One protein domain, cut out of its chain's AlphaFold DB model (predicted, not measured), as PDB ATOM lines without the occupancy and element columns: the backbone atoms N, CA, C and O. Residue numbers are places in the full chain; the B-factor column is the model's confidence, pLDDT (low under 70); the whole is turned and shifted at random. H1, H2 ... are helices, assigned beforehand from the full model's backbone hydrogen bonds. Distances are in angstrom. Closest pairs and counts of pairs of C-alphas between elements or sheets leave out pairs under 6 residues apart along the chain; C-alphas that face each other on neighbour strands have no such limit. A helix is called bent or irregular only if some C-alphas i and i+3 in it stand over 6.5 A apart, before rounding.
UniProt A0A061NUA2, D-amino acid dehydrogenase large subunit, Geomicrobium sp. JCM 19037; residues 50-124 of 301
ATOM      1  N   HIS A  50     194.825 141.004 175.514       92.06
ATOM      2  CA  HIS A  50     195.075 139.833 174.672       92.06
ATOM      3  C   HIS A  50     196.569 139.495 174.578       92.06
ATOM      4  O   HIS A  50     196.925 138.322 174.573       92.06
ATOM      5  N   GLU A  51     197.454 140.499 174.582       91.88
ATOM      6  CA  GLU A  51     198.908 140.272 174.589       91.88
ATOM      7  C   GLU A  51     199.368 139.683 175.931       91.88
ATOM      8  O   GLU A  51     200.194 138.770 175.957       91.88
ATOM      9  N   VAL A  52     198.778 140.143 177.042       91.62
ATOM     10  CA  VAL A  52     199.007 139.546 178.368       91.62
ATOM     11  C   VAL A  52     198.500 138.106 178.414       91.62
ATOM     12  O   VAL A  52     199.183 137.229 178.941       91.62
ATOM     13  N   LEU A  53     197.320 137.834 177.852       92.06
ATOM     14  CA  LEU A  53     196.770 136.480 177.813       92.06
ATOM     15  C   LEU A  53     197.647 135.532 176.979       92.06
ATOM     16  O   LEU A  53     197.922 134.427 177.440       92.06
ATOM     17  N   ASP A  54     198.136 135.976 175.818       94.44
ATOM     18  CA  ASP A  54     199.073 135.223 174.975       94.44
ATOM     19  C   ASP A  54     200.366 134.865 175.725       94.44
ATOM     20  O   ASP A  54     200.852 133.736 175.618       94.44
ATOM     21  N   GLU A  55     200.922 135.800 176.505       93.62
ATOM     22  CA  GLU A  55     202.120 135.557 177.318       93.62
ATOM     23  C   GLU A  55     201.855 134.532 178.430       93.62
ATOM     24  O   GLU A  55     202.648 133.611 178.625       93.62
ATOM     25  N   LEU A  56     200.721 134.647 179.129       93.62
ATOM     26  CA  LEU A  56     200.368 133.760 180.242       93.62
ATOM     27  C   LEU A  56     200.137 132.311 179.810       93.62
ATOM     28  O   LEU A  56     200.407 131.399 180.591       93.62
ATOM     29  N   ILE A  57     199.627 132.089 178.596       95.44
ATOM     30  CA  ILE A  57     199.330 130.741 178.090       95.44
ATOM     31  C   ILE A  57     200.472 130.116 177.287       95.44
ATOM     32  O   ILE A  57     200.389 128.932 176.969       95.44
ATOM     33  N   ALA A  58     201.525 130.869 176.951       94.31
ATOM     34  CA  ALA A  58     202.573 130.427 176.026       94.31
ATOM     35  C   ALA A  58     203.250 129.102 176.431       94.31
ATOM     36  O   ALA A  58     203.628 128.317 175.560       94.31
ATOM     37  N   ASP A  59     203.367 128.858 177.739       91.81
ATOM     38  CA  ASP A  59     204.002 127.671 178.323       91.81
ATOM     39  C   ASP A  59     202.996 126.715 179.000       91.81
ATOM     40  O   ASP A  59     203.402 125.795 179.712       91.81
ATOM     41  N   LEU A  60     201.686 126.927 178.816       92.81
ATOM     42  CA  LEU A  60     200.651 126.089 179.424       92.81
ATOM     43  C   LEU A  60     200.238 124.940 178.502       92.81
ATOM     44  O   LEU A  60     200.053 125.112 177.296       92.81
ATOM     45  N   ASP A  61     200.037 123.766 179.097       90.12
ATOM     46  CA  ASP A  61     199.440 122.632 178.401       90.12
ATOM     47  C   ASP A  61     197.966 122.911 178.077       90.12
ATOM     48  O   ASP A  61     197.235 123.531 178.859       90.12
ATOM     49  N   ALA A  62     197.513 122.412 176.925       90.31
ATOM     50  CA  ALA A  62     196.105 122.473 176.566       90.31
ATOM     51  C   ALA A  62     195.254 121.659 177.566       90.31
ATOM     52  O   ALA A  62     195.714 120.632 178.077       90.31
ATOM     53  N   PRO A  63     194.007 122.077 177.844       92.50
ATOM     54  CA  PRO A  63     193.080 121.280 178.641       92.50
ATOM     55  C   PRO A  63     192.872 119.887 178.026       92.50
ATOM     56  O   PRO A  63     192.814 119.781 176.800       92.50
ATOM     57  N   PRO A  64     192.712 118.831 178.842       91.38
ATOM     58  CA  PRO A  64     192.575 117.472 178.336       91.38
ATOM     59  C   PRO A  64     191.287 117.307 177.523       91.38
ATOM     60  O   PRO A  64     190.200 117.696 177.966       91.38
ATOM     61  N   GLU A  65     191.390 116.670 176.360       91.81
ATOM     62  CA  GLU A  65     190.244 116.376 175.494       91.81
ATOM     63  C   GLU A  65     189.649 114.986 175.757       91.81
ATOM     64  O   GLU A  65     188.498 114.706 175.397       91.81
ATOM     65  N   ASP A  66     190.409 114.108 176.415       90.75
ATOM     66  CA  ASP A  66     189.984 112.755 176.744       90.75
ATOM     67  C   ASP A  66     190.409 112.284 178.144       90.75
ATOM     68  O   ASP A  66     191.030 112.993 178.937       90.75
ATOM     69  N   LEU A  67     189.991 111.062 178.485       85.75
ATOM     70  CA  LEU A  67     190.263 110.474 179.793       85.75
ATOM     71  C   LEU A  67     191.749 110.152 179.999       85.75
ATOM     72  O   LEU A  67     192.199 110.193 181.136       85.75
ATOM     73  N   ALA A  68     192.492 109.787 178.953       86.00
ATOM     74  CA  ALA A  68     193.908 109.465 179.100       86.00
ATOM     75  C   ALA A  68     194.697 110.728 179.456       86.00
ATOM     76  O   ALA A  68     195.444 110.720 180.430       86.00
ATOM     77  N   GLU A  69     194.434 111.830 178.754       88.44
ATOM     78  CA  GLU A  69     195.041 113.133 179.040       88.44
ATOM     79  C   GLU A  69     194.631 113.658 180.423       88.44
ATOM     80  O   GLU A  69     195.475 114.099 181.203       88.44
ATOM     81  N   ALA A  70     193.353 113.522 180.798       87.19
ATOM     82  CA  ALA A  70     192.868 113.942 182.115       87.19
ATOM     83  C   ALA A  70     193.511 113.169 183.283       87.19
ATOM     84  O   ALA A  70     193.546 113.670 184.405       87.19
ATOM     85  N   LEU A  71     194.002 111.947 183.045       84.88
ATOM     86  CA  LEU A  71     194.722 111.148 184.042       84.88
ATOM     87  C   LEU A  71     196.205 111.525 184.167       84.88
ATOM     88  O   LEU A  71     196.834 111.166 185.163       84.88
ATOM     89  N   GLU A  72     196.759 112.213 183.171       86.00
ATOM     90  CA  GLU A  72     198.159 112.653 183.132       86.00
ATOM     91  C   GLU A  72     198.326 114.134 183.504       86.00
ATOM     92  O   GLU A  72     199.452 114.597 183.694       86.00
ATOM     93  N   GLN A  73     197.219 114.869 183.654       87.56
ATOM     94  CA  GLN A  73     197.239 116.292 183.971       87.56
ATOM     95  C   GLN A  73     197.894 116.595 185.325       87.56
ATOM     96  O   GLN A  73     197.766 115.850 186.303       87.56
ATOM     97  N   SER A  74     198.563 117.744 185.395       88.12
ATOM     98  CA  SER A  74     199.184 118.240 186.619       88.12
ATOM     99  C   SER A  74     198.204 119.053 187.473       88.12
ATOM    100  O   SER A  74     197.204 119.586 186.992       88.12
ATOM    101  N   ALA A  75     198.484 119.121 188.775       93.12
ATOM    102  CA  ALA A  75     197.737 119.958 189.703       93.12
ATOM    103  C   ALA A  75     198.044 121.445 189.484       93.12
ATOM    104  O   ALA A  75     199.209 121.852 189.486       93.12
ATOM    105  N   GLY A  76     196.995 122.256 189.380       94.00
ATOM    106  CA  GLY A  76     197.103 123.706 189.323       94.00
ATOM    107  C   GLY A  76     197.340 124.356 190.698       94.00
ATOM    108  O   GLY A  76     197.014 123.772 191.737       94.00
ATOM    109  N   PRO A  77     197.866 125.593 190.749       95.31
ATOM    110  CA  PRO A  77     198.136 126.324 191.996       95.31
ATOM    111  C   PRO A  77     196.906 126.557 192.890       95.31
ATOM    112  O   PRO A  77     197.048 126.738 194.102       95.31
ATOM    113  N   LEU A  78     195.701 126.549 192.313       95.06
ATOM    114  CA  LEU A  78     194.423 126.720 193.009       95.06
ATOM    115  C   LEU A  78     193.678 125.397 193.240       95.06
ATOM    116  O   LEU A  78     192.527 125.403 193.684       95.06
ATOM    117  N   GLN A  79     194.310 124.252 192.977       93.81
ATOM    118  CA  GLN A  79     193.680 122.952 193.164       93.81
ATOM    119  C   GLN A  79     193.185 122.763 194.609       93.81
ATOM    120  O   GLN A  79     193.919 122.979 195.570       93.81
ATOM    121  N   GLN A  80     191.931 122.309 194.757       88.69
ATOM    122  CA  GLN A  80     191.273 122.014 196.045       88.69
ATOM    123  C   GLN A  80     191.184 123.203 197.019       88.69
ATOM    124  O   GLN A  80     190.698 123.038 198.140       88.69
ATOM    125  N   LYS A  81     191.586 124.405 196.599       92.44
ATOM    126  CA  LYS A  81     191.492 125.621 197.399       92.44
ATOM    127  C   LYS A  81     190.108 126.236 197.286       92.44
ATOM    128  O   LYS A  81     189.411 126.110 196.275       92.44
ATOM    129  N   ARG A  82     189.700 126.926 198.344       91.81
ATOM    130  CA  ARG A  82     188.451 127.692 198.380       91.81
ATOM    131  C   ARG A  82     188.802 129.155 198.554       91.81
ATOM    132  O   ARG A  82     189.619 129.487 199.399       91.81
ATOM    133  N   ILE A  83     188.138 130.032 197.808       90.19
ATOM    134  CA  ILE A  83     188.436 131.470 197.847       90.19
ATOM    135  C   ILE A  83     188.328 132.072 199.258       90.19
ATOM    136  O   ILE A  83     189.168 132.879 199.636       90.19
ATOM    137  N   ASP A  84     187.353 131.628 200.059       92.50
ATOM    138  CA  ASP A  84     187.159 132.107 201.436       92.50
ATOM    139  C   ASP A  84     188.301 131.689 202.386       92.50
ATOM    140  O   ASP A  84     188.524 132.345 203.403       92.50
ATOM    141  N   ASP A  85     188.989 130.586 202.074       95.56
ATOM    142  CA  ASP A  85     190.032 129.988 202.912       95.56
ATOM    143  C   ASP A  85     191.450 130.374 202.432       95.56
ATOM    144  O   ASP A  85     192.381 130.428 203.235       95.56
ATOM    145  N   ASP A  86     191.607 130.687 201.139       95.69
ATOM    146  CA  ASP A  86     192.887 130.879 200.446       95.69
ATOM    147  C   ASP A  86     192.954 132.200 199.639       95.69
ATOM    148  O   ASP A  86     193.577 132.249 198.579       95.69
ATOM    149  N   GLU A  87     192.324 133.279 200.116       94.75
ATOM    150  CA  GLU A  87     192.196 134.566 199.397       94.75
ATOM    151  C   GLU A  87     193.521 135.087 198.803       94.75
ATOM    152  O   GLU A  87     193.556 135.500 197.647       94.75
ATOM    153  N   GLU A  88     194.628 135.016 199.555       95.00
ATOM    154  CA  GLU A  88     195.956 135.463 199.098       95.00
ATOM    155  C   GLU A  88     196.434 134.701 197.853       95.00
ATOM    156  O   GLU A  88     196.931 135.318 196.915       95.00
ATOM    157  N   ALA A  89     196.210 133.384 197.800       94.31
ATOM    158  CA  ALA A  89     196.600 132.562 196.655       94.31
ATOM    159  C   ALA A  89     195.758 132.888 195.413       94.31
ATOM    160  O   ALA A  89     196.285 132.944 194.305       94.31
ATOM    161  N   PHE A  90     194.457 133.139 195.591       94.75
ATOM    162  CA  PHE A  90     193.592 133.574 194.492       94.75
ATOM    163  C   PHE A  90     194.013 134.947 193.965       94.75
ATOM    164  O   PHE A  90     194.103 135.124 192.755       94.75
ATOM    165  N   MET A  91     194.312 135.894 194.855       93.88
ATOM    166  CA  MET A  91     194.775 137.230 194.473       93.88
ATOM    167  C   MET A  91     196.110 137.182 193.728       93.88
ATOM    168  O   MET A  91     196.263 137.886 192.740       93.88
ATOM    169  N   GLU A  92     197.059 136.356 194.172       95.06
ATOM    170  CA  GLU A  92     198.358 136.192 193.510       95.06
ATOM    171  C   GLU A  92     198.207 135.612 192.099       95.06
ATOM    172  O   GLU A  92     198.727 136.177 191.141       95.06
ATOM    173  N   VAL A  93     197.457 134.515 191.961       94.88
ATOM    174  CA  VAL A  93     197.286 133.819 190.678       94.88
ATOM    175  C   VAL A  93     196.464 134.647 189.688       94.88
ATOM    176  O   VAL A  93     196.774 134.671 188.500       94.88
ATOM    177  N   MET A  94     195.426 135.344 190.161       92.62
ATOM    178  CA  MET A  94     194.525 136.119 189.302       92.62
ATOM    179  C   MET A  94     194.987 137.561 189.063       92.62
ATOM    180  O   MET A  94     194.382 138.237 188.228       92.62
ATOM    181  N   ALA A  95     196.030 138.036 189.755       93.00
ATOM    182  CA  ALA A  95     196.516 139.414 189.655       93.00
ATOM    183  C   ALA A  95     196.656 139.922 188.206       93.00
ATOM    184  O   ALA A  95     196.137 141.006 187.950       93.00
ATOM    185  N   PRO A  96     197.229 139.157 187.249       90.75
ATOM    186  CA  PRO A  96     197.389 139.632 185.872       90.75
ATOM    187  C   PRO A  96     196.069 139.960 185.162       90.75
ATOM    188  O   PRO A  96     196.017 140.865 184.340       90.75
ATOM    189  N   LEU A  97     194.980 139.247 185.482       88.69
ATOM    190  CA  LEU A  97     193.666 139.510 184.884       88.69
ATOM    191  C   LEU A  97     192.902 140.618 185.611       88.69
ATOM    192  O   LEU A  97     192.035 141.255 185.022       88.69
ATOM    193  N   MET A  98     193.200 140.846 186.893       88.44
ATOM    194  CA  MET A  98     192.531 141.870 187.703       88.44
ATOM    195  C   MET A  98     192.911 143.304 187.310       88.44
ATOM    196  O   MET A  98     192.296 144.245 187.812       88.44
ATOM    197  N   GLU A  99     193.917 143.476 186.452       88.81
ATOM    198  CA  GLU A  99     194.338 144.778 185.929       88.81
ATOM    199  C   GLU A  99     193.381 145.333 184.866       88.81
ATOM    200  O   GLU A  99     193.336 146.549 184.680       88.81
ATOM    201  N   PHE A 100     192.583 144.465 184.236       90.88
ATOM    202  CA  PHE A 100     191.699 144.805 183.124       90.88
ATOM    203  C   PHE A 100     190.222 144.780 183.531       90.88
ATOM    204  O   PHE A 100     189.761 143.890 184.254       90.88
ATOM    205  N   ASP A 101     189.453 145.736 183.019       90.12
ATOM    206  CA  ASP A 101     187.999 145.757 183.153       90.12
ATOM    207  C   ASP A 101     187.343 144.776 182.161       90.12
ATOM    208  O   ASP A 101     187.856 144.484 181.081       90.12
ATOM    209  N   ALA A 102     186.157 144.262 182.503       85.50
ATOM    210  CA  ALA A 102     185.465 143.254 181.692       85.50
ATOM    211  C   ALA A 102     185.129 143.736 180.266       85.50
ATOM    212  O   ALA A 102     185.021 142.922 179.354       85.50
ATOM    213  N   GLU A 103     184.945 145.043 180.063       89.94
ATOM    214  CA  GLU A 103     184.666 145.636 178.752       89.94
ATOM    215  C   GLU A 103     185.882 145.697 177.814       89.94
ATOM    216  O   GLU A 103     185.705 146.001 176.631       89.94
ATOM    217  N   GLU A 104     187.093 145.455 178.325       90.00
ATOM    218  CA  GLU A 104     188.336 145.463 177.540       90.00
ATOM    219  C   GLU A 104     188.572 144.141 176.801       90.00
ATOM    220  O   GLU A 104     189.308 144.116 175.818       90.00
ATOM    221  N   TRP A 105     187.896 143.071 177.221       88.62
ATOM    222  CA  TRP A 105     187.960 141.752 176.598       88.62
ATOM    223  C   TRP A 105     186.942 141.622 175.462       88.62
ATOM    224  O   TRP A 105     185.783 142.033 175.588       88.62
ATOM    225  N   ASP A 106     187.351 141.009 174.349       90.62
ATOM    226  CA  ASP A 106     186.412 140.609 173.304       90.62
ATOM    227  C   ASP A 106     185.655 139.306 173.638       90.62
ATOM    228  O   ASP A 106     186.039 138.533 174.510       90.62
ATOM    229  N   ASP A 107     184.538 139.081 172.941       89.56
ATOM    230  CA  ASP A 107     183.661 137.905 173.098       89.56
ATOM    231  C   ASP A 107     183.904 136.890 171.960       89.56
ATOM    232  O   ASP A 107     182.968 136.316 171.393       89.56
ATOM    233  N   SER A 108     185.156 136.763 171.504       94.94
ATOM    234  CA  SER A 108     185.524 135.797 170.467       94.94
ATOM    235  C   SER A 108     185.706 134.386 171.033       94.94
ATOM    236  O   SER A 108     185.989 134.181 172.211       94.94
ATOM    237  N   GLU A 109     185.543 133.382 170.166       94.31
ATOM    238  CA  GLU A 109     185.797 131.974 170.507       94.31
ATOM    239  C   GLU A 109     187.268 131.744 170.890       94.31
ATOM    240  O   GLU A 109     187.545 131.032 171.846       94.31
ATOM    241  N   GLU A 110     188.192 132.433 170.216       93.69
ATOM    242  CA  GLU A 110     189.630 132.390 170.504       93.69
ATOM    243  C   GLU A 110     189.935 132.865 171.930       93.69
ATOM    244  O   GLU A 110     190.533 132.123 172.707       93.69
ATOM    245  N   THR A 111     189.430 134.036 172.324       92.94
ATOM    246  CA  THR A 111     189.617 134.564 173.683       92.94
ATOM    247  C   THR A 111     189.003 133.646 174.743       92.94
ATOM    248  O   THR A 111     189.584 133.453 175.813       92.94
ATOM    249  N   HIS A 112     187.856 133.019 174.462       92.06
ATOM    250  CA  HIS A 112     187.270 132.033 175.371       92.06
ATOM    251  C   HIS A 112     188.150 130.797 175.563       92.06
ATOM    252  O   HIS A 112     188.318 130.360 176.702       92.06
ATOM    253  N   ASP A 113     188.720 130.249 174.491       94.06
ATOM    254  CA  ASP A 113     189.583 129.068 174.561       94.06
ATOM    255  C   ASP A 113     190.888 129.366 175.317       94.06
ATOM    256  O   ASP A 113     191.360 128.555 176.123       94.06
ATOM    257  N   GLN A 114     191.445 130.564 175.126       94.50
ATOM    258  CA  GLN A 114     192.628 131.032 175.846       94.50
ATOM    259  C   GLN A 114     192.350 131.228 177.343       94.50
ATOM    260  O   GLN A 114     193.087 130.715 178.187       94.50
ATOM    261  N   LEU A 115     191.247 131.903 177.692       93.50
ATOM    262  CA  LEU A 115     190.817 132.061 179.086       93.50
ATOM    263  C   LEU A 115     190.499 130.711 179.732       93.50
ATOM    264  O   LEU A 115     190.819 130.498 180.901       93.50
ATOM    265  N   TRP A 116     189.896 129.785 178.984       93.62
ATOM    266  CA  TRP A 116     189.651 128.430 179.459       93.62
ATOM    267  C   TRP A 116     190.957 127.696 179.756       93.62
ATOM    268  O   TRP A 116     191.080 127.123 180.834       93.62
ATOM    269  N   THR A 117     191.947 127.769 178.864       95.75
ATOM    270  CA  THR A 117     193.278 127.175 179.068       95.75
ATOM    271  C   THR A 117     193.945 127.726 180.325       95.75
ATOM    272  O   THR A 117     194.388 126.963 181.187       95.75
ATOM    273  N   LEU A 118     193.932 129.051 180.484       95.50
ATOM    274  CA  LEU A 118     194.505 129.721 181.643       95.50
ATOM    275  C   LEU A 118     193.803 129.315 182.948       95.50
ATOM    276  O   LEU A 118     194.453 128.841 183.880       95.50
ATOM    277  N   VAL A 119     192.473 129.433 183.012       93.62
ATOM    278  CA  VAL A 119     191.697 129.091 184.217       93.62
ATOM    279  C   VAL A 119     191.817 127.606 184.539       93.62
ATOM    280  O   VAL A 119     191.981 127.253 185.708       93.62
ATOM    281  N   HIS A 120     191.774 126.738 183.525       94.25
ATOM    282  CA  HIS A 120     191.983 125.306 183.691       94.25
ATOM    283  C   HIS A 120     193.344 125.028 184.333       94.25
ATOM    284  O   HIS A 120     193.384 124.320 185.334       94.25
ATOM    285  N   SER A 121     194.429 125.645 183.851       94.94
ATOM    286  CA  SER A 121     195.767 125.472 184.437       94.94
ATOM    287  C   SER A 121     195.828 125.811 185.931       94.94
ATOM    288  O   SER A 121     196.595 125.210 186.678       94.94
ATOM    289  N   TRP A 122     194.993 126.745 186.396       95.31
ATOM    290  CA  TRP A 122     194.963 127.147 187.798       95.31
ATOM    291  C   TRP A 122     194.226 126.151 188.679       95.31
ATOM    292  O   TRP A 122     194.652 125.896 189.804       95.31
ATOM    293  N   VAL A 123     193.117 125.600 188.188       93.81
ATOM    294  CA  VAL A 123     192.193 124.780 188.987       93.81
ATOM    295  C   VAL A 123     192.299 123.283 188.699       93.81
ATOM    296  O   VAL A 123     191.629 122.499 189.377       93.81
ATOM    297  N   ALA A 124     193.108 122.890 187.710       93.81
ATOM    298  CA  ALA A 124     193.309 121.508 187.298       93.81
ATOM    299  C   ALA A 124     193.624 120.630 188.507       93.81
ATOM    300  O   ALA A 124     194.425 120.986 189.377       93.81
TER     301      ALA A 124
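This is residues 50 to 124 of the 301 residues of the protein "D-amino acid dehydrogenase large subunit" of Geomicrobium sp. JCM 19037 (UniProt A0A061NUA2). The longest helix, H4, has H1 packed on one side of it at a slant, while H3 runs nearly antiparallel to H4 at a small angle, close to both helices but with little contact. The short helix H2 lies by itself away from these three, and the chain between H2 and H3 is a long stretch with no named element, so the picture is an open, roughly triangular one with few contacts between helices. Residues 98 to 103, of which 98 belongs to H3, stick out from the rest. The printed part has 75 residues with four named helices, H1, H2, H3 and H4 in that order along the chain, and no named strand; its class is all helix. The whole is only just compact, close to loose, with a radius of gyration of the C-alphas of 13.3 A and spans of 37 by 32 by 19 A.

Begin with H4, residues 109 to 123, the longest helix by residues: find C-alpha 109 at (185.797, 131.974, 170.507), and from there the helix runs 20.8 A to C-alpha 123 at (192.193, 124.780, 188.987). Go back to the first printed residue, His 50, whose C-alpha is at (195.075, 139.833, 174.672); there H1 begins, residues 50 to 57, 10.6 A from first to last C-alpha. H3 is residues 87 to 98, from C-alpha 87 at (192.196, 134.566, 199.397), and is 13.8 A long. It is irregular: C-alphas 93 and 96 are 7.5 A apart, where a regular helix has about 5 A, and its line is a rough one. Look last at H2, residues 67 to 72, which measures 8.8 A from first to last C-alpha.

Start at H4, residues 109 to 123, and compare it with H1, residues 50 to 57. The two touch, with 8 pairs of C-alphas within 8 A, and the closest C-alphas are those of Ile 57 and Leu 118, 6.1 A apart. They run the same way at a steep tilt of 39 degrees, and their centres are 10.6 A apart. Next compare H4 with H3: they are close but not clearly touching, and their closest C-alphas, those of Val 93 and Trp 122, are 7.6 A apart. These two run opposite ways at a shallow tilt of 20 degrees, with 15.3 A from centre to centre. H1 and H3 are also close but not clearly touching, with the C-alphas of Val 52 and Pro 96 the closest at 7.7 A. They run opposite ways at a steep tilt of 44 degrees. H2 touches no helix; it is apart from H4, from H1 and from H3. In the backbone, every O i to N i+4 pair is within hydrogen-bond range in H1, H2 and H4, while in H3 this holds for 6 of 8 pairs.

Measure the whole by its two farthest C-alphas, those of Ala 68 in H2 and Glu 103, which are 37.3 A apart. The first and last printed C-alphas, of His 50 and Ala 124, are 22.3 A apart. Follow the numbering from 50 to 124 and you will find that the printed part has no cut. The links from H1 to H2, with 9 residues, and from H3 to H4, with 10, are short. The link from H2 to H3 is long: look at its 14 residues, 73 to 86, whose C-alphas lie 9 to 19 A from the mean of all C-alphas. In the B-factor column the mean pLDDT of the printed part is 92.0, and no printed residue is under 70; the mean for H2 is 86.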